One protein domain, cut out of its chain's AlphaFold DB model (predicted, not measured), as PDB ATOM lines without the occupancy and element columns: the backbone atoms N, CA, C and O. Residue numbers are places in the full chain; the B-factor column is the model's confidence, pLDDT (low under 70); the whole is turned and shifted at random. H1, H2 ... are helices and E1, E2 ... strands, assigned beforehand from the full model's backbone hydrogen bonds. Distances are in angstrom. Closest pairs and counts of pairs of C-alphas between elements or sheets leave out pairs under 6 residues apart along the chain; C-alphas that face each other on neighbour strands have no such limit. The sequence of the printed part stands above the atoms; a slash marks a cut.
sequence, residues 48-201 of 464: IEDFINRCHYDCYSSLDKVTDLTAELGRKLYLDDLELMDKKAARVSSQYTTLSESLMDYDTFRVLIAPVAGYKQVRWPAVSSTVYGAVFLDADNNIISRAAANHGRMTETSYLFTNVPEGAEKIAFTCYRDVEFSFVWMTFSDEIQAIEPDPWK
ATOM      1  N   ILE A  48      12.741 109.697 149.594       95.06
ATOM      2  CA  ILE A  48      13.774 110.730 149.682       95.06
ATOM      3  C   ILE A  48      14.825 110.304 150.693       95.06
ATOM      4  O   ILE A  48      14.515 109.939 151.829       95.06
ATOM      5  N   GLU A  49      16.080 110.414 150.269       94.50
ATOM      6  CA  GLU A  49      17.245 110.150 151.097       94.50
ATOM      7  C   GLU A  49      17.897 111.427 151.588       94.50
ATOM      8  O   GLU A  49      18.488 112.178 150.812       94.50
ATOM      9  N   ASP A  50      17.833 111.642 152.897       95.62
ATOM     10  CA  ASP A  50      18.519 112.737 153.560       95.62
ATOM     11  C   ASP A  50      19.751 112.205 154.287       95.62
ATOM     12  O   ASP A  50      19.751 111.953 155.494       95.62
ATOM     13  N   PHE A  51      20.830 112.011 153.532       95.81
ATOM     14  CA  PHE A  51      22.100 111.558 154.097       95.81
ATOM     15  C   PHE A  51      22.768 112.605 154.998       95.81
ATOM     16  O   PHE A  51      23.584 112.228 155.840       95.81
ATOM     17  N   ILE A  52      22.439 113.895 154.845       95.31
ATOM     18  CA  ILE A  52      22.978 114.962 155.701       95.31
ATOM     19  C   ILE A  52      22.413 114.807 157.115       95.31
ATOM     20  O   ILE A  52      23.176 114.781 158.080       95.31
ATOM     21  N   ASN A  53      21.095 114.630 157.231       94.19
ATOM     22  CA  ASN A  53      20.410 114.503 158.518       94.19
ATOM     23  C   ASN A  53      20.199 113.050 158.969       94.19
ATOM     24  O   ASN A  53      19.735 112.815 160.083       94.19
ATOM     25  N   ARG A  54      20.582 112.072 158.138       91.31
ATOM     26  CA  ARG A  54      20.399 110.624 158.360       91.31
ATOM     27  C   ARG A  54      18.930 110.235 158.524       91.31
ATOM     28  O   ARG A  54      18.574 109.426 159.382       91.31
ATOM     29  N   CYS A  55      18.093 110.818 157.674       90.81
ATOM     30  CA  CYS A  55      16.658 110.589 157.633       90.81
ATOM     31  C   CYS A  55      16.238 109.998 156.286       90.81
ATOM     32  O   CYS A  55      16.896 110.181 155.262       90.81
ATOM     33  N   HIS A  56      15.103 109.310 156.303       90.44
ATOM     34  CA  HIS A  56      14.441 108.803 155.110       90.44
ATOM     35  C   HIS A  56      12.995 109.260 155.152       90.44
ATOM     36  O   HIS A  56      12.365 109.191 156.212       90.44
ATOM     37  N   TYR A  57      12.480 109.686 154.009       93.69
ATOM     38  CA  TYR A  57      11.093 110.098 153.886       93.69
ATOM     39  C   TYR A  57      10.420 109.272 152.807       93.69
ATOM     40  O   TYR A  57      10.956 109.128 151.712       93.69
ATOM     41  N   ASP A  58       9.234 108.780 153.134       93.62
ATOM     42  CA  ASP A  58       8.350 108.083 152.215       93.62
ATOM     43  C   ASP A  58       7.119 108.972 152.028       93.62
ATOM     44  O   ASP A  58       6.424 109.295 152.995       93.62
ATOM     45  N   CYS A  59       6.867 109.417 150.800       92.44
ATOM     46  CA  CYS A  59       5.716 110.251 150.475       92.44
ATOM     47  C   CYS A  59       4.711 109.459 149.647       92.44
ATOM     48  O   CYS A  59       5.088 108.815 148.668       92.44
ATOM     49  N   TYR A  60       3.432 109.587 150.000       91.44
ATOM     50  CA  TYR A  60       2.314 108.919 149.339       91.44
ATOM     51  C   TYR A  60       1.255 109.945 148.940       91.44
ATOM     52  O   TYR A  60       1.014 110.910 149.669       91.44
ATOM     53  N   SER A  61       0.594 109.733 147.805       88.88
ATOM     54  CA  SER A  61      -0.556 110.530 147.391       88.88
ATOM     55  C   SER A  61      -1.583 109.672 146.662       88.88
ATOM     56  O   SER A  61      -1.238 108.929 145.747       88.88
ATOM     57  N   SER A  62      -2.847 109.819 147.054       84.31
ATOM     58  CA  SER A  62      -4.010 109.223 146.390       84.31
ATOM     59  C   SER A  62      -4.655 110.157 145.359       84.31
ATOM     60  O   SER A  62      -5.760 109.890 144.898       84.31
ATOM     61  N   LEU A  63      -4.020 111.288 145.030       75.62
ATOM     62  CA  LEU A  63      -4.553 112.213 144.033       75.62
ATOM     63  C   LEU A  63      -4.426 111.619 142.626       75.62
ATOM     64  O   LEU A  63      -3.383 111.073 142.272       75.62
ATOM     65  N   ASP A  64      -5.452 111.831 141.797       66.31
ATOM     66  CA  ASP A  64      -5.510 111.347 140.407       66.31
ATOM     67  C   ASP A  64      -4.350 111.846 139.534       66.31
ATOM     68  O   ASP A  64      -4.016 111.247 138.507       66.31
ATOM     69  N   LYS A  65      -3.744 112.969 139.929       61.56
ATOM     70  CA  LYS A  65      -2.573 113.559 139.292       61.56
ATOM     71  C   LYS A  65      -1.618 114.062 140.358       61.56
ATOM     72  O   LYS A  65      -2.023 114.762 141.286       61.56
ATOM     73  N   VAL A  66      -0.335 113.789 140.165       62.62
ATOM     74  CA  VAL A  66       0.707 114.628 140.758       62.62
ATOM     75  C   VAL A  66       0.647 115.942 139.996       62.62
ATOM     76  O   VAL A  66       0.537 115.934 138.772       62.62
ATOM     77  N   THR A  67       0.668 117.073 140.697       53.88
ATOM     78  CA  THR A  67       1.012 118.340 140.046       53.88
ATOM     79  C   THR A  67       2.327 118.123 139.312       53.88
ATOM     80  O   THR A  67       3.347 117.884 139.961       53.88
ATOM     81  N   ASP A  68       2.260 118.110 137.979       52.00
ATOM     82  CA  ASP A  68       3.410 117.924 137.105       52.00
ATOM     83  C   ASP A  68       4.555 118.840 137.544       52.00
ATOM     84  O   ASP A  68       4.332 119.918 138.104       52.00
ATOM     85  N   LEU A  69       5.784 118.418 137.251       53.97
ATOM     86  CA  LEU A  69       6.990 119.233 137.358       53.97
ATOM     87  C   LEU A  69       6.930 120.407 136.382       53.97
ATOM     88  O   LEU A  69       7.591 120.430 135.345       53.97
ATOM     89  N   THR A  70       6.092 121.379 136.693       56.38
ATOM     90  CA  THR A  70       6.006 122.629 135.966       56.38
ATOM     91  C   THR A  70       7.167 123.520 136.395       56.38
ATOM     92  O   THR A  70       7.715 123.394 137.495       56.38
ATOM     93  N   ALA A  71       7.519 124.480 135.539       60.97
ATOM     94  CA  ALA A  71       8.474 125.538 135.873       60.97
ATOM     95  C   ALA A  71       8.071 126.350 137.128       60.97
ATOM     96  O   ALA A  71       8.870 127.125 137.642       60.97
ATOM     97  N   GLU A  72       6.841 126.173 137.622       71.19
ATOM     98  CA  GLU A  72       6.317 126.800 138.835       71.19
ATOM     99  C   GLU A  72       6.829 126.126 140.120       71.19
ATOM    100  O   GLU A  72       6.897 126.779 141.158       71.19
ATOM    101  N   LEU A  73       7.217 124.843 140.069       81.62
ATOM    102  CA  LEU A  73       7.716 124.101 141.235       81.62
ATOM    103  C   LEU A  73       9.244 124.113 141.335       81.62
ATOM    104  O   LEU A  73       9.792 124.082 142.437       81.62
ATOM    105  N   GLY A  74       9.940 124.183 140.203       91.81
ATOM    106  CA  GLY A  74      11.396 124.171 140.177       91.81
ATOM    107  C   GLY A  74      11.981 123.984 138.784       91.81
ATOM    108  O   GLY A  74      11.284 124.064 137.772       91.81
ATOM    109  N   ARG A  75      13.289 123.723 138.731       93.38
ATOM    110  CA  ARG A  75      14.045 123.520 137.494       93.38
ATOM    111  C   ARG A  75      15.020 122.353 137.628       93.38
ATOM    112  O   ARG A  75      15.813 122.301 138.569       93.38
ATOM    113  N   LYS A  76      14.986 121.445 136.646       95.00
ATOM    114  CA  LYS A  76      16.031 120.435 136.425       95.00
ATOM    115  C   LYS A  76      17.139 121.023 135.559       95.00
ATOM    116  O   LYS A  76      16.844 121.692 134.571       95.00
ATOM    117  N   LEU A  77      18.383 120.746 135.929       96.62
ATOM    118  CA  LEU A  77      19.569 121.028 135.129       96.62
ATOM    119  C   LEU A  77      20.301 119.715 134.857       96.62
ATOM    120  O   LEU A  77      20.571 118.939 135.782       96.62
ATOM    121  N   TYR A  78      20.622 119.484 133.592       96.62
ATOM    122  CA  TYR A  78      21.446 118.370 133.142       96.62
ATOM    123  C   TYR A  78      22.889 118.831 132.943       96.62
ATOM    124  O   TYR A  78      23.213 119.997 133.141       96.62
ATOM    125  N   LEU A  79      23.781 117.907 132.583       96.12
ATOM    126  CA  LEU A  79      25.217 118.186 132.516       96.12
ATOM    127  C   LEU A  79      25.559 119.394 131.622       96.12
ATOM    128  O   LEU A  79      26.392 120.207 132.009       96.12
ATOM    129  N   ASP A  80      24.880 119.533 130.481       96.81
ATOM    130  CA  ASP A  80      25.108 120.617 129.512       96.81
ATOM    131  C   ASP A  80      24.612 121.991 130.000       96.81
ATOM    132  O   ASP A  80      24.993 123.021 129.443       96.81
ATOM    133  N   ASP A  81      23.789 122.026 131.052       97.19
ATOM    134  CA  ASP A  81      23.292 123.259 131.672       97.19
ATOM    135  C   ASP A  81      24.255 123.824 132.739       97.19
ATOM    136  O   ASP A  81      23.966 124.864 133.341       97.19
ATOM    137  N   LEU A  82      25.360 123.130 133.033       98.44
ATOM    138  CA  LEU A  82      26.229 123.389 134.186       98.44
ATOM    139  C   LEU A  82      27.634 123.828 133.760       98.44
ATOM    140  O   LEU A  82      28.184 123.343 132.772       98.44
ATOM    141  N   GLU A  83      28.270 124.699 134.552       98.19
ATOM    142  CA  GLU A  83      29.701 124.969 134.360       98.19
ATOM    143  C   GLU A  83      30.503 123.755 134.862       98.19
ATOM    144  O   GLU A  83      30.295 123.287 135.984       98.19
ATOM    145  N   LEU A  84      31.429 123.246 134.042       97.81
ATOM    146  CA  LEU A  84      32.226 122.052 134.332       97.81
ATOM    147  C   LEU A  84      33.690 122.397 134.609       97.81
ATOM    148  O   LEU A  84      34.367 123.028 133.800       97.81
ATOM    149  N   MET A  85      34.206 121.862 135.713       97.94
ATOM    150  CA  MET A  85      35.631 121.791 136.017       97.94
ATOM    151  C   MET A  85      36.040 120.321 136.138       97.94
ATOM    152  O   MET A  85      35.841 119.678 137.174       97.94
ATOM    153  N   ASP A  86      36.586 119.775 135.053       97.62
ATOM    154  CA  ASP A  86      37.004 118.374 134.998       97.62
ATOM    155  C   ASP A  86      38.256 118.111 135.849       97.62
ATOM    156  O   ASP A  86      39.107 118.989 136.013       97.62
ATOM    157  N   LYS A  87      38.368 116.888 136.382       97.94
ATOM    158  CA  LYS A  87      39.468 116.436 137.255       97.94
ATOM    159  C   LYS A  87      39.696 117.340 138.467       97.94
ATOM    160  O   LYS A  87      40.832 117.608 138.865       97.94
ATOM    161  N   LYS A  88      38.604 117.822 139.057       98.44
ATOM    162  CA  LYS A  88      38.611 118.670 140.252       98.44
ATOM    163  C   LYS A  88      37.712 118.099 141.337       98.44
ATOM    164  O   LYS A  88      36.719 117.432 141.058       98.44
ATOM    165  N   ALA A  89      38.024 118.454 142.579       98.44
ATOM    166  CA  ALA A  89      37.153 118.264 143.733       98.44
ATOM    167  C   ALA A  89      37.011 119.571 144.522       98.44
ATOM    168  O   ALA A  89      37.985 120.312 144.682       98.44
ATOM    169  N   ALA A  90      35.810 119.834 145.040       98.44
ATOM    170  CA  ALA A  90      35.528 120.950 145.937       98.44
ATOM    171  C   ALA A  90      35.612 120.471 147.391       98.44
ATOM    172  O   ALA A  90      34.859 119.589 147.819       98.44
ATOM    173  N   ARG A  91      36.543 121.043 148.159       98.38
ATOM    174  CA  ARG A  91      36.755 120.701 149.569       98.38
ATOM    175  C   ARG A  91      35.888 121.557 150.486       98.38
ATOM    176  O   ARG A  91      35.896 122.783 150.386       98.38
ATOM    177  N   VAL A  92      35.228 120.928 151.453       97.94
ATOM    178  CA  VAL A  92      34.274 121.593 152.363       97.94
ATOM    179  C   VAL A  92      34.889 122.044 153.694       97.94
ATOM    180  O   VAL A  92      34.180 122.254 154.671       97.94
ATOM    181  N   SER A  93      36.214 122.198 153.771       97.56
ATOM    182  CA  SER A  93      36.857 122.732 154.979       97.56
ATOM    183  C   SER A  93      36.410 124.174 155.243       97.56
ATOM    184  O   SER A  93      36.277 124.979 154.318       97.56
ATOM    185  N   SER A  94      36.231 124.529 156.515       96.06
ATOM    186  CA  SER A  94      35.942 125.905 156.939       96.06
ATOM    187  C   SER A  94      37.127 126.861 156.751       96.06
ATOM    188  O   SER A  94      36.946 128.068 156.845       96.06
ATOM    189  N   GLN A  95      38.325 126.337 156.472       97.25
ATOM    190  CA  GLN A  95      39.529 127.135 156.216       97.25
ATOM    191  C   GLN A  95      39.534 127.800 154.835       97.25
ATOM    192  O   GLN A  95      40.240 128.784 154.646       97.25
ATOM    193  N   TYR A  96      38.785 127.256 153.873       97.75
ATOM    194  CA  TYR A  96      38.684 127.819 152.529       97.75
ATOM    195  C   TYR A  96      37.544 128.824 152.493       97.75
ATOM    196  O   TYR A  96      36.423 128.498 152.884       97.75
ATOM    197  N   THR A  97      37.829 130.029 152.022       98.00
ATOM    198  CA  THR A  97      36.896 131.160 151.999       98.00
ATOM    199  C   THR A  97      36.399 131.487 150.597       98.00
ATOM    200  O   THR A  97      35.337 132.082 150.471       98.00
ATOM    201  N   THR A  98      37.094 131.031 149.553       98.50
ATOM    202  CA  THR A  98      36.707 131.216 148.144       98.50
ATOM    203  C   THR A  98      36.655 129.886 147.395       98.50
ATOM    204  O   THR A  98      37.273 128.900 147.813       98.50
ATOM    205  N   LEU A  99      35.956 129.845 146.253       98.06
ATOM    206  CA  LEU A  99      35.930 128.656 145.390       98.06
ATOM    207  C   LEU A  99      37.349 128.199 145.006       98.06
ATOM    208  O   LEU A  99      37.676 127.021 145.137       98.06
ATOM    209  N   SER A 100      38.210 129.129 144.592       97.94
ATOM    210  CA  SER A 100      39.586 128.841 144.168       97.94
ATOM    211  C   SER A 100      40.414 128.138 145.247       97.94
ATOM    212  O   SER A 100      41.172 127.225 144.936       97.94
ATOM    213  N   GLU A 101      40.253 128.528 146.515       98.19
ATOM    214  CA  GLU A 101      40.925 127.877 147.648       98.19
ATOM    215  C   GLU A 101      40.373 126.469 147.919       98.19
ATOM    216  O   GLU A 101      41.119 125.549 148.265       98.19
ATOM    217  N   SER A 102      39.063 126.282 147.745       98.00
ATOM    218  CA  SER A 102      38.389 124.999 147.961       98.00
ATOM    219  C   SER A 102      38.770 123.947 146.915       98.00
ATOM    220  O   SER A 102      38.862 122.760 147.248       98.00
ATOM    221  N   LEU A 103      39.052 124.364 145.679       98.44
ATOM    222  CA  LEU A 103      39.367 123.467 144.568       98.44
ATOM    223  C   LEU A 103      40.715 122.753 144.730       98.44
ATOM    224  O   LEU A 103      41.714 123.325 145.165       98.44
ATOM    225  N   MET A 104      40.755 121.492 144.306       97.62
ATOM    226  CA  MET A 104      41.985 120.717 144.138       97.62
ATOM    227  C   MET A 104      41.910 119.817 142.910       97.62
ATOM    228  O   MET A 104      40.817 119.424 142.506       97.62
ATOM    229  N   ASP A 105      43.066 119.469 142.347       98.00
ATOM    230  CA  ASP A 105      43.160 118.442 141.309       98.00
ATOM    231  C   ASP A 105      42.809 117.068 141.882       98.00
ATOM    232  O   ASP A 105      43.327 116.665 142.929       98.00
ATOM    233  N   TYR A 106      41.907 116.360 141.207       97.25
ATOM    234  CA  TYR A 106      41.474 115.029 141.607       97.25
ATOM    235  C   TYR A 106      40.911 114.249 140.419       97.25
ATOM    236  O   TYR A 106      39.872 114.602 139.871       97.25
ATOM    237  N   ASP A 107      41.579 113.166 140.026       96.88
ATOM    238  CA  ASP A 107      41.282 112.484 138.762       96.88
ATOM    239  C   ASP A 107      39.945 111.738 138.733       96.88
ATOM    240  O   ASP A 107      39.414 111.529 137.651       96.88
ATOM    241  N   THR A 108      39.387 111.296 139.858       96.88
ATOM    242  CA  THR A 108      38.130 110.518 139.868       96.88
ATOM    243  C   THR A 108      36.874 111.384 139.934       96.88
ATOM    244  O   THR A 108      35.767 110.882 139.713       96.88
ATOM    245  N   PHE A 109      37.025 112.677 140.221       98.06
ATOM    246  CA  PHE A 109      35.912 113.601 140.404       98.06
ATOM    247  C   PHE A 109      35.915 114.716 139.366       98.06
ATOM    248  O   PHE A 109      36.900 114.981 138.675       98.06
ATOM    249  N   ARG A 110      34.772 115.384 139.288       98.06
ATOM    250  CA  ARG A 110      34.597 116.667 138.618       98.06
ATOM    251  C   ARG A 110      33.810 117.595 139.533       98.06
ATOM    252  O   ARG A 110      33.003 117.133 140.348       98.06
ATOM    253  N   VAL A 111      34.024 118.895 139.365       98.75
ATOM    254  CA  VAL A 111      33.190 119.922 139.991       98.75
ATOM    255  C   VAL A 111      32.233 120.480 138.952       98.75
ATOM    256  O   VAL A 111      32.642 120.821 137.844       98.75
ATOM    257  N   LEU A 112      30.961 120.553 139.323       98.75
ATOM    258  CA  LEU A 112      29.907 121.181 138.535       98.75
ATOM    259  C   LEU A 112      29.351 122.378 139.294       98.75
ATOM    260  O   LEU A 112      29.294 122.355 140.526       98.75
ATOM    261  N   ILE A 113      28.949 123.416 138.562       98.75
ATOM    262  CA  ILE A 113      28.429 124.654 139.142       98.75
ATOM    263  C   ILE A 113      27.031 124.940 138.596       98.75
ATOM    264  O   ILE A 113      26.839 124.994 137.380       98.75
ATOM    265  N   ALA A 114      26.070 125.131 139.504       98.56
ATOM    266  CA  ALA A 114      24.675 125.444 139.189       98.56
ATOM    267  C   ALA A 114      24.252 126.812 139.768       98.56
ATOM    268  O   ALA A 114      24.671 127.147 140.882       98.56
ATOM    269  N   PRO A 115      23.410 127.591 139.060       98.12
ATOM    270  CA  PRO A 115      22.876 128.867 139.544       98.12
ATOM    271  C   PRO A 115      21.664 128.649 140.460       98.12
ATOM    272  O   PRO A 115      20.589 128.287 139.988       98.12
ATOM    273  N   VAL A 116      21.817 128.890 141.762       98.25
ATOM    274  CA  VAL A 116      20.791 128.581 142.785       98.25
ATOM    275  C   VAL A 116      20.035 129.807 143.298       98.25
ATOM    276  O   VAL A 116      19.131 129.661 144.122       98.25
ATOM    277  N   ALA A 117      20.364 131.000 142.801       97.62
ATOM    278  CA  ALA A 117      19.710 132.244 143.191       97.62
ATOM    279  C   ALA A 117      18.177 132.157 143.071       97.62
ATOM    280  O   ALA A 117      17.637 131.766 142.034       97.62
ATOM    281  N   GLY A 118      17.473 132.541 144.138       95.12
ATOM    282  CA  GLY A 118      16.007 132.590 144.185       95.12
ATOM    283  C   GLY A 118      15.298 131.253 144.439       95.12
ATOM    284  O   GLY A 118      14.081 131.259 144.629       95.12
ATOM    285  N   TYR A 119      16.014 130.127 144.487       97.44
ATOM    286  CA  TYR A 119      15.445 128.836 144.887       97.44
ATOM    287  C   TYR A 119      15.540 128.644 146.404       97.44
ATOM    288  O   TYR A 119      16.405 129.218 147.059       97.44
ATOM    289  N   LYS A 120      14.651 127.823 146.971       97.25
ATOM    290  CA  LYS A 120      14.632 127.525 148.411       97.25
ATOM    291  C   LYS A 120      15.488 126.315 148.773       97.25
ATOM    292  O   LYS A 120      16.145 126.320 149.810       97.25
ATOM    293  N   GLN A 121      15.487 125.277 147.937       97.50
ATOM    294  CA  GLN A 121      16.268 124.056 148.160       97.50
ATOM    295  C   GLN A 121      16.902 123.566 146.860       97.50
ATOM    296  O   GLN A 121      16.392 123.824 145.767       97.50
ATOM    297  N   VAL A 122      18.011 122.837 146.989       98.19
ATOM    298  CA  VAL A 122      18.732 122.236 145.864       98.19
ATOM    299  C   VAL A 122      19.150 120.805 146.187       98.19
ATOM    300  O   VAL A 122      19.594 120.519 147.296       98.19
ATOM    301  N   ARG A 123      19.021 119.920 145.195       97.31
ATOM    302  CA  ARG A 123      19.461 118.522 145.168       97.31
ATOM    303  C   ARG A 123      20.512 118.344 144.078       97.31
ATOM    304  O   ARG A 123      20.296 118.798 142.956       97.31
ATOM    305  N   TRP A 124      21.607 117.647 144.369       98.25
ATOM    306  CA  TRP A 124      22.702 117.420 143.420       98.25
ATOM    307  C   TRP A 124      23.326 116.020 143.562       98.25
ATOM    308  O   TRP A 124      23.342 115.471 144.668       98.25
ATOM    309  N   PRO A 125      23.877 115.435 142.477       97.38
ATOM    310  CA  PRO A 125      24.638 114.187 142.549       97.38
ATOM    311  C   PRO A 125      25.878 114.363 143.420       97.38
ATOM    312  O   PRO A 125      26.595 115.355 143.278       97.38
ATOM    313  N   ALA A 126      26.148 113.413 144.309       96.62
ATOM    314  CA  ALA A 126      27.132 113.598 145.366       96.62
ATOM    315  C   ALA A 126      28.079 112.410 145.526       96.62
ATOM    316  O   ALA A 126      27.813 111.289 145.101       96.62
ATOM    317  N   VAL A 127      29.198 112.676 146.194       97.06
ATOM    318  CA  VAL A 127      30.169 111.665 146.616       97.06
ATOM    319  C   VAL A 127      30.007 111.388 148.109       97.06
ATOM    320  O   VAL A 127      29.697 112.295 148.879       97.06
ATOM    321  N   SER A 128      30.246 110.146 148.537       96.19
ATOM    322  CA  SER A 128      30.273 109.807 149.965       96.19
ATOM    323  C   SER A 128      31.598 110.268 150.575       96.19
ATOM    324  O   SER A 128      32.638 109.628 150.405       96.19
ATOM    325  N   SER A 129      31.600 111.430 151.227       96.88
ATOM    326  CA  SER A 129      32.807 112.026 151.803       96.88
ATOM    327  C   SER A 129      32.473 113.086 152.849       96.88
ATOM    328  O   SER A 129      31.487 113.805 152.749       96.88
ATOM    329  N   THR A 130      33.333 113.215 153.859       95.94
ATOM    330  CA  THR A 130      33.320 114.362 154.783       95.94
ATOM    331  C   THR A 130      34.274 115.479 154.351       95.94
ATOM    332  O   THR A 130      34.291 116.541 154.965       95.94
ATOM    333  N   VAL A 131      35.091 115.239 153.320       97.69
ATOM    334  CA  VAL A 131      36.127 116.168 152.835       97.69
ATOM    335  C   VAL A 131      35.685 116.853 151.549       97.69
ATOM    336  O   VAL A 131      35.909 118.053 151.385       97.69
ATOM    337  N   TYR A 132      35.049 116.097 150.655       98.25
ATOM    338  CA  TYR A 132      34.546 116.570 149.371       98.25
ATOM    339  C   TYR A 132      33.026 116.666 149.402       98.25
ATOM    340  O   TYR A 132      32.359 115.806 149.967       98.25
ATOM    341  N   GLY A 133      32.479 117.705 148.789       98.25
ATOM    342  CA  GLY A 133      31.041 117.937 148.812       98.25
ATOM    343  C   GLY A 133      30.666 119.140 147.971       98.25
ATOM    344  O   GLY A 133      31.173 119.292 146.857       98.25
ATOM    345  N   ALA A 134      29.793 119.979 148.516       98.62
ATOM    346  CA  ALA A 134      29.323 121.202 147.896       98.62
ATOM    347  C   ALA A 134      29.651 122.444 148.727       98.62
ATOM    348  O   ALA A 134      29.637 122.417 149.962       98.62
ATOM    349  N   VAL A 135      29.907 123.543 148.026       98.81
ATOM    350  CA  VAL A 135      30.089 124.883 148.582       98.81
ATOM    351  C   VAL A 135      29.109 125.841 147.907       98.81
ATOM    352  O   VAL A 135      28.972 125.835 146.684       98.81
ATOM    353  N   PHE A 136      28.408 126.643 148.704       98.88
ATOM    354  CA  PHE A 136      27.536 127.714 148.221       98.88
ATOM    355  C   PHE A 136      28.320 129.012 148.146       98.88
ATOM    356  O   PHE A 136      29.068 129.330 149.074       98.88
ATOM    357  N   LEU A 137      28.134 129.737 147.052       98.81
ATOM    358  CA  LEU A 137      28.928 130.890 146.669       98.81
ATOM    359  C   LEU A 137      28.041 132.124 146.514       98.81
ATOM    360  O   LEU A 137      26.955 132.027 145.939       98.81
ATOM    361  N   ASP A 138      28.522 133.267 146.990       98.56
ATOM    362  CA  ASP A 138      27.953 134.576 146.653       98.56
ATOM    363  C   ASP A 138      28.377 135.035 145.238       98.56
ATOM    364  O   ASP A 138      29.054 134.309 144.498       98.56
ATOM    365  N   ALA A 139      27.980 136.251 144.852       97.25
ATOM    366  CA  ALA A 139      28.311 136.846 143.553       97.25
ATOM    367  C   ALA A 139      29.827 137.010 143.306       97.25
ATOM    368  O   ALA A 139      30.264 137.005 142.153       97.25
ATOM    369  N   ASP A 140      30.626 137.108 144.372       97.50
ATOM    370  CA  ASP A 140      32.080 137.293 144.331       97.50
ATOM    371  C   ASP A 140      32.848 135.958 144.435       97.50
ATOM    372  O   ASP A 140      34.080 135.932 144.442       97.50
ATOM    373  N   ASN A 141      32.135 134.823 144.445       97.44
ATOM    374  CA  ASN A 141      32.657 133.469 144.660       97.44
ATOM    375  C   ASN A 141      33.266 133.224 146.054       97.44
ATOM    376  O   ASN A 141      34.108 132.326 146.215       97.44
ATOM    377  N   ASN A 142      32.825 133.969 147.071       98.44
ATOM    378  CA  ASN A 142      33.110 133.644 148.465       98.44
ATOM    379  C   ASN A 142      32.169 132.541 148.948       98.44
ATOM    380  O   ASN A 142      30.988 132.508 148.614       98.44
ATOM    381  N   ILE A 143      32.688 131.639 149.775       98.75
ATOM    382  CA  ILE A 143      31.935 130.502 150.287       98.75
ATOM    383  C   ILE A 143      31.137 130.906 151.526       98.75
ATOM    384  O   ILE A 143      31.697 131.060 152.616       98.75
ATOM    385  N   ILE A 144      29.814 130.922 151.388       98.31
ATOM    386  CA  ILE A 144      28.880 131.284 152.461       98.31
ATOM    387  C   ILE A 144      28.278 130.069 153.181       98.31
ATOM    388  O   ILE A 144      27.884 130.169 154.339       98.31
ATOM    389  N   SER A 145      28.253 128.893 152.543       98.44
ATOM    390  CA  SER A 145      27.796 127.645 153.173       98.44
ATOM    391  C   SER A 145      28.424 126.413 152.528       98.44
ATOM    392  O   SER A 145      29.046 126.500 151.469       98.44
ATOM    393  N   ARG A 146      28.311 125.264 153.196       98.31
ATOM    394  CA  ARG A 146      28.966 123.996 152.846       98.31
ATOM    395  C   ARG A 146      28.031 122.831 153.148       98.31
ATOM    396  O   ARG A 146      27.324 122.861 154.150       98.31
ATOM    397  N   ALA A 147      28.080 121.790 152.328       98.06
ATOM    398  CA  ALA A 147      27.326 120.562 152.547       98.06
ATOM    399  C   ALA A 147      28.138 119.340 152.109       98.06
ATOM    400  O   ALA A 147      28.665 119.294 150.998       98.06
ATOM    401  N   ALA A 148      28.233 118.341 152.981       97.88
ATOM    402  CA  ALA A 148      28.848 117.054 152.687       97.88
ATOM    403  C   ALA A 148      28.244 115.986 153.600       97.88
ATOM    404  O   ALA A 148      27.825 116.283 154.720       97.88
ATOM    405  N   ALA A 149      28.228 114.744 153.133       97.38
ATOM    406  CA  ALA A 149      27.817 113.608 153.932       97.38
ATOM    407  C   ALA A 149      28.665 112.395 153.568       97.38
ATOM    408  O   ALA A 149      29.036 112.184 152.413       97.38
ATOM    409  N   ASN A 150      28.945 111.581 154.575       95.75
ATOM    410  CA  ASN A 150      29.540 110.271 154.398       95.75
ATOM    411  C   ASN A 150      28.612 109.254 155.045       95.75
ATOM    412  O   ASN A 150      28.348 109.321 156.250       95.75
ATOM    413  N   HIS A 151      28.122 108.330 154.231       92.31
ATOM    414  CA  HIS A 151      27.259 107.260 154.683       92.31
ATOM    415  C   HIS A 151      27.602 105.957 153.963       92.31
ATOM    416  O   HIS A 151      27.821 105.951 152.754       92.31
ATOM    417  N   GLY A 152      27.584 104.833 154.687       86.62
ATOM    418  CA  GLY A 152      27.919 103.516 154.122       86.62
ATOM    419  C   GLY A 152      26.925 103.001 153.073       86.62
ATOM    420  O   GLY A 152      27.233 102.063 152.348       86.62
ATOM    421  N   ARG A 153      25.743 103.623 152.990       89.38
ATOM    422  CA  ARG A 153      24.688 103.317 152.011       89.38
ATOM    423  C   ARG A 153      24.763 104.180 150.752       89.38
ATOM    424  O   ARG A 153      24.112 103.859 149.765       89.38
ATOM    425  N   MET A 154      25.538 105.266 150.779       92.56
ATOM    426  CA  MET A 154      25.709 106.090 149.590       92.56
ATOM    427  C   MET A 154      26.448 105.297 148.512       92.56
ATOM    428  O   MET A 154      27.487 104.685 148.757       92.56
ATOM    429  N   THR A 155      25.887 105.338 147.316       90.00
ATOM    430  CA  THR A 155      26.425 104.790 146.073       90.00
ATOM    431  C   THR A 155      26.930 105.921 145.182       90.00
ATOM    432  O   THR A 155      26.711 107.101 145.452       90.00
ATOM    433  N   GLU A 156      27.550 105.562 144.064       90.88
ATOM    434  CA  GLU A 156      27.992 106.514 143.041       90.88
ATOM    435  C   GLU A 156      26.845 107.319 142.400       90.88
ATOM    436  O   GLU A 156      27.077 108.386 141.839       90.88
ATOM    437  N   THR A 157      25.607 106.833 142.521       89.56
ATOM    438  CA  THR A 157      24.382 107.472 142.015       89.56
ATOM    439  C   THR A 157      23.604 108.233 143.093       89.56
ATOM    440  O   THR A 157      22.530 108.770 142.819       89.56
ATOM    441  N   SER A 158      24.109 108.270 144.330       93.88
ATOM    442  CA  SER A 158      23.457 108.985 145.428       93.88
ATOM    443  C   SER A 158      23.504 110.498 145.232       93.88
ATOM    444  O   SER A 158      24.393 111.051 144.584       93.88
ATOM    445  N   TYR A 159      22.539 111.181 145.835       96.25
ATOM    446  CA  TYR A 159      22.452 112.633 145.832       96.25
ATOM    447  C   TYR A 159      22.489 113.169 147.261       96.25
ATOM    448  O   TYR A 159      22.234 112.442 148.221       96.25
ATOM    449  N   LEU A 160      22.779 114.459 147.392       97.94
ATOM    450  CA  LEU A 160      22.509 115.231 148.601       97.94
ATOM    451  C   LEU A 160      21.543 116.356 148.265       97.94
ATOM    452  O   LEU A 160      21.411 116.744 147.104       97.94
ATOM    453  N   PHE A 161      20.865 116.869 149.282       98.06
ATOM    454  CA  PHE A 161      20.064 118.073 149.162       98.06
ATOM    455  C   PHE A 161      20.172 118.908 150.432       98.06
ATOM    456  O   PHE A 161      20.464 118.385 151.506       98.06
ATOM    457  N   THR A 162      19.951 120.210 150.308       97.94
ATOM    458  CA  THR A 162      19.841 121.116 151.453       97.94
ATOM    459  C   THR A 162      19.151 122.417 151.044       97.94
ATOM    460  O   THR A 162      18.866 122.638 149.862       97.94
ATOM    461  N   ASN A 163      18.882 123.280 152.021       97.94
ATOM    462  CA  ASN A 163      18.348 124.613 151.775       97.94
ATOM    463  C   ASN A 163      19.404 125.486 151.089       97.94
ATOM    464  O   ASN A 163      20.582 125.448 151.445       97.94
ATOM    465  N   VAL A 164      18.971 126.309 150.140       98.38
ATOM    466  CA  VAL A 164      19.820 127.335 149.537       98.38
ATOM    467  C   VAL A 164      20.014 128.451 150.575       98.38
ATOM    468  O   VAL A 164      19.024 129.013 151.048       98.38
ATOM    469  N   PRO A 165      21.256 128.767 150.982       98.06
ATOM    470  CA  PRO A 165      21.516 129.850 151.922       98.06
ATOM    471  C   PRO A 165      21.120 131.207 151.342       98.06
ATOM    472  O   PRO A 165      21.254 131.447 150.142       98.06
ATOM    473  N   GLU A 166      20.711 132.127 152.212       97.12
ATOM    474  CA  GLU A 166      20.499 133.520 151.826       97.12
ATOM    475  C   GLU A 166      21.782 134.116 151.220       97.12
ATOM    476  O   GLU A 166      22.877 133.929 151.754       97.12
ATOM    477  N   GLY A 167      21.647 134.806 150.085       97.56
ATOM    478  CA  GLY A 167      22.772 135.390 149.347       97.56
ATOM    479  C   GLY A 167      23.554 134.413 148.459       97.56
ATOM    480  O   GLY A 167      24.524 134.831 147.830       97.56
ATOM    481  N   ALA A 168      23.162 133.134 148.380       98.56
ATOM    482  CA  ALA A 168      23.782 132.189 147.454       98.56
ATOM    483  C   ALA A 168      23.360 132.475 146.007       98.56
ATOM    484  O   ALA A 168      22.182 132.393 145.663       98.56
ATOM    485  N   GLU A 169      24.341 132.717 145.144       98.62
ATOM    486  CA  GLU A 169      24.155 132.834 143.696       98.62
ATOM    487  C   GLU A 169      24.423 131.496 142.997       98.62
ATOM    488  O   GLU A 169      23.721 131.109 142.057       98.62
ATOM    489  N   LYS A 170      25.428 130.750 143.478       98.62
ATOM    490  CA  LYS A 170      25.872 129.483 142.880       98.62
ATOM    491  C   LYS A 170      26.101 128.394 143.925       98.62
ATOM    492  O   LYS A 170      26.422 128.673 145.079       98.62
ATOM    493  N   ILE A 171      26.008 127.140 143.498       98.81
ATOM    494  CA  ILE A 171      26.541 125.977 144.216       98.81
ATOM    495  C   ILE A 171      27.602 125.311 143.343       98.81
ATOM    496  O   ILE A 171      27.334 125.012 142.184       98.81
ATOM    497  N   ALA A 172      28.792 125.071 143.892       98.81
ATOM    498  CA  ALA A 172      29.825 124.250 143.268       98.81
ATOM    499  C   ALA A 172      29.929 122.924 144.026       98.81
ATOM    500  O   ALA A 172      30.179 122.927 145.233       98.81
ATOM    501  N   PHE A 173      29.722 121.795 143.349       98.81
ATOM    502  CA  PHE A 173      29.635 120.484 143.994       98.81
ATOM    503  C   PHE A 173      30.488 119.418 143.312       98.81
ATOM    504  O   PHE A 173      30.681 119.421 142.098       98.81
ATOM    505  N   THR A 174      30.993 118.489 144.122       98.56
ATOM    506  CA  THR A 174      31.802 117.349 143.683       98.56
ATOM    507  C   THR A 174      30.907 116.162 143.336       98.56
ATOM    508  O   THR A 174      30.105 115.735 144.169       98.56
ATOM    509  N   CYS A 175      31.095 115.581 142.150       97.69
ATOM    510  CA  CYS A 175      30.470 114.319 141.746       97.69
ATOM    511  C   CYS A 175      31.474 113.404 141.024       97.69
ATOM    512  O   CYS A 175      32.555 113.841 140.612       97.69
ATOM    513  N   TYR A 176      31.126 112.124 140.876       97.19
ATOM    514  CA  TYR A 176      31.934 111.170 140.115       97.19
ATOM    515  C   TYR A 176      31.982 111.553 138.629       97.19
ATOM    516  O   TYR A 176      30.971 111.943 138.034       97.19
ATOM    517  N   ARG A 177      33.175 111.458 138.028       95.56
ATOM    518  CA  ARG A 177      33.378 111.786 136.608       95.56
ATOM    519  C   ARG A 177      32.808 110.710 135.685       95.56
ATOM    520  O   ARG A 177      32.076 111.035 134.758       95.56
ATOM    521  N   ASP A 178      33.132 109.452 135.969       93.31
ATOM    522  CA  ASP A 178      32.904 108.313 135.068       93.31
ATOM    523  C   ASP A 178      31.612 107.542 135.405       93.31
ATOM    524  O   ASP A 178      31.505 106.341 135.176       93.31
ATOM    525  N   VAL A 179      30.631 108.246 135.976       92.69
ATOM    526  CA  VAL A 179      29.316 107.721 136.371       92.69
ATOM    527  C   VAL A 179      28.246 108.519 135.637       92.69
ATOM    528  O   VAL A 179      28.406 109.724 135.412       92.69
ATOM    529  N   GLU A 180      27.159 107.848 135.254       92.00
ATOM    530  CA  GLU A 180      26.016 108.493 134.612       92.00
ATOM    531  C   GLU A 180      25.500 109.649 135.477       92.00
ATOM    532  O   GLU A 180      25.165 109.488 136.654       92.00
ATOM    533  N   PHE A 181      25.488 110.846 134.893       94.88
ATOM    534  CA  PHE A 181      25.007 112.036 135.574       94.88
ATOM    535  C   PHE A 181      23.481 112.024 135.582       94.88
ATOM    536  O   PHE A 181      22.874 111.947 134.520       94.88
ATOM    537  N   SER A 182      22.869 112.138 136.763       93.62
ATOM    538  CA  SER A 182      21.415 112.256 136.872       93.62
ATOM    539  C   SER A 182      20.962 113.684 136.546       93.62
ATOM    540  O   SER A 182      20.752 114.019 135.384       93.62
ATOM    541  N   PHE A 183      20.809 114.542 137.552       96.06
ATOM    542  CA  PHE A 183      20.424 115.945 137.385       96.06
ATOM    543  C   PHE A 183      20.655 116.737 138.674       96.06
ATOM    544  O   PHE A 183      20.660 116.176 139.773       96.06
ATOM    545  N   VAL A 184      20.761 118.059 138.544       97.94
ATOM    546  CA  VAL A 184      20.541 118.998 139.653       97.94
ATOM    547  C   VAL A 184      19.076 119.413 139.640       97.94
ATOM    548  O   VAL A 184      18.523 119.716 138.585       97.94
ATOM    549  N   TRP A 185      18.438 119.423 140.805       96.50
ATOM    550  CA  TRP A 185      17.065 119.896 140.966       96.50
ATOM    551  C   TRP A 185      17.028 121.055 141.948       96.50
ATOM    552  O   TRP A 185      17.561 120.948 143.048       96.50
ATOM    553  N   MET A 186      16.409 122.159 141.544       96.81
ATOM    554  CA  MET A 186      16.250 123.359 142.361       96.81
ATOM    555  C   MET A 186      14.765 123.672 142.463       96.81
ATOM    556  O   MET A 186      14.088 123.729 141.440       96.81
ATOM    557  N   THR A 187      14.255 123.863 143.675       95.06
ATOM    558  CA  THR A 187      12.818 124.028 143.937       95.06
ATOM    559  C   THR A 187      12.525 125.356 144.626       95.06
ATOM    560  O   THR A 187      13.324 125.850 145.425       95.06
ATOM    561  N   PHE A 188      11.370 125.945 144.312       94.56
ATOM    562  CA  PHE A 188      10.848 127.138 144.994       94.56
ATOM    563  C   PHE A 188      10.105 126.800 146.296       94.56
ATOM    564  O   PHE A 188       9.688 127.699 147.028       94.56
ATOM    565  N   SER A 189       9.942 125.510 146.595       92.19
ATOM    566  CA  SER A 189       9.346 124.998 147.825       92.19
ATOM    567  C   SER A 189      10.419 124.606 148.844       92.19
ATOM    568  O   SER A 189      11.522 124.203 148.494       92.19
ATOM    569  N   ASP A 190      10.079 124.765 150.115       92.25
ATOM    570  CA  ASP A 190      10.807 124.345 151.315       92.25
ATOM    571  C   ASP A 190      10.309 122.996 151.861       92.25
ATOM    572  O   ASP A 190      10.833 122.484 152.850       92.25
ATOM    573  N   GLU A 191       9.296 122.421 151.219       91.88
ATOM    574  CA  GLU A 191       8.676 121.175 151.628       91.88
ATOM    575  C   GLU A 191       9.519 119.964 151.223       91.88
ATOM    576  O   GLU A 191       9.961 119.849 150.077       91.88
ATOM    577  N   ILE A 192       9.664 118.993 152.128       91.75
ATOM    578  CA  ILE A 192      10.516 117.816 151.904       91.75
ATOM    579  C   ILE A 192      10.121 117.045 150.642       91.75
ATOM    580  O   ILE A 192      10.982 116.679 149.845       91.75
ATOM    581  N   GLN A 193       8.822 116.869 150.389       89.44
ATOM    582  CA  GLN A 193       8.329 116.167 149.209       89.44
ATOM    583  C   GLN A 193       8.771 116.829 147.898       89.44
ATOM    584  O   GLN A 193       8.779 116.159 146.869       89.44
ATOM    585  N   ALA A 194       9.139 118.112 147.888       90.25
ATOM    586  CA  ALA A 194       9.586 118.794 146.679       90.25
ATOM    587  C   ALA A 194      11.004 118.387 146.243       90.25
ATOM    588  O   ALA A 194      11.387 118.699 145.119       90.25
ATOM    589  N   ILE A 195      11.777 117.697 147.087       93.12
ATOM    590  CA  ILE A 195      13.166 117.307 146.798       93.12
ATOM    591  C   ILE A 195      13.275 116.227 145.725       93.12
ATOM    592  O   ILE A 195      14.205 116.279 144.919       93.12
ATOM    593  N   GLU A 196      12.359 115.255 145.717       90.88
ATOM    594  CA  GLU A 196      12.298 114.244 144.661       90.88
ATOM    595  C   GLU A 196      11.227 114.651 143.639       90.88
ATOM    596  O   GLU A 196      10.023 114.560 143.930       90.88
ATOM    597  N   PRO A 197      11.651 115.163 142.468       88.38
ATOM    598  CA  PRO A 197      10.729 115.673 141.471       88.38
ATOM    599  C   PRO A 197       9.948 114.565 140.757       88.38
ATOM    600  O   PRO A 197       8.842 114.827 140.296       88.38
ATOM    601  N   ASP A 198      10.481 113.344 140.676       86.88
ATOM    602  CA  ASP A 198       9.928 112.289 139.826       86.88
ATOM    603  C   ASP A 198       9.180 111.226 140.642       86.88
ATOM    604  O   ASP A 198       9.765 110.188 140.970       86.88
ATOM    605  N   PRO A 199       7.889 111.417 140.969       87.50
ATOM    606  CA  PRO A 199       7.099 110.361 141.588       87.50
ATOM    607  C   PRO A 199       6.932 109.176 140.632       87.50
ATOM    608  O   PRO A 199       7.022 109.312 139.410       87.50
ATOM    609  N   TRP A 200       6.655 108.012 141.199       87.44
ATOM    610  CA  TRP A 200       6.287 106.798 140.475       87.44
ATOM    611  C   TRP A 200       4.914 106.316 140.955       87.44
ATOM    612  O   TRP A 200       4.420 106.773 141.988       87.44
ATOM    613  N   LYS A 201       4.266 105.445 140.179       87.88
ATOM    614  CA  LYS A 201       2.944 104.891 140.494       87.88
ATOM    615  C   LYS A 201       3.045 103.431 140.895       87.88
ATOM    616  O   LYS A 201       3.776 102.679 140.254       87.88
TER     617      LYS A 201
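Overview. This is residues 48 to 201 of the 464 residues of an uncharacterized protein of Muribaculaceae bacterium (UniProt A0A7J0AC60). Two sheets lie face to face as a sandwich, the strands E4, E5, E10, E7 and E8 in one layer and E3, E11, E6 and E9 in the other, their strands crossed at 40 degrees. The hairpin of E1 and E2 meets the smaller sheet where E1 comes beside E9, and E2 runs on from there toward one end of the long axis, where the loop of residues 62 to 73 lies; at the other end the short helix H1 sits beside the strands of the larger sheet. The printed part has 154 residues, with the order E1 E2 E3 E4 H1 E5 E6 E7 E8 E9 E10 E11; the sheets are antiparallel and the class is mostly strand, though under half of the residues are in named elements. The whole is compact, with a radius of gyration of the C-alphas of 15.2 A and spans of 49 by 33 by 29 A.

Along the chain. Find C-alpha 48 at (13.774, 110.730, 149.682), where E1, residues 48 to 50, begins. E2, residues 55 to 61, runs 20.0 A. E3 is residues 74 to 77, and E4 is residues 83 to 90, bending by 111 degrees at residue 87. H1 is residues 99 to 102. E5, residues 103 to 115, begins at (39.367, 123.467, 144.568) and bends by 141 degrees at residue 106. Then come E6, residues 121 to 125, E7, 134 to 137, E8, 143 to 147, and E9, 159 to 163. E10, residues 170 to 176, runs 19.5 A. E11, residues 184 to 187, ends at (12.818, 124.028, 143.937).

Arrangement. Look first at the larger sheet, strongly twisted, in the order E4, E5, E10, E7, E8. N 85 and O 111 of E4 and E5 are 2.8 A apart, within hydrogen-bond range, as are N 112 and O 173 of E5 and E10 at 3.0 A, N 135 and O 172 of E7 and E10 at 2.9 A, and N 136 and O 145 of the hairpin E7 and E8 at 2.8 A. H1 is on this sheet, at the sheet's level, at a height of 3.2 A; it is too short for an O i to N i+4 pair, and its one O i to N i+3 pair is within range. The other sheet runs E3, E11, E6, E9: see N 75 and O 186 at 2.8 A, N 123 and O 185 at 2.8 A, and N 124 and O 160 at 2.9 A. Between the sheets, the closest C-alphas of E6 and E10 are those of Pro 125 and Cys 175, 5.9 A apart. In the hairpin E1 and E2, N 48 and O 57 are 2.8 A apart; the closest C-alphas of E1 and E9 are those of Asp 50 and Leu 160, 6.8 A apart.

Size, cuts and confidence. The two C-alphas farthest apart are those of Asp 64 and Gln 95, 50.3 A. The printed part has no cut; the links E2 to E3 and E8 to E9 are long. The mean pLDDT of the printed part is 93.5; look for values under 70 at residues 64 to 71.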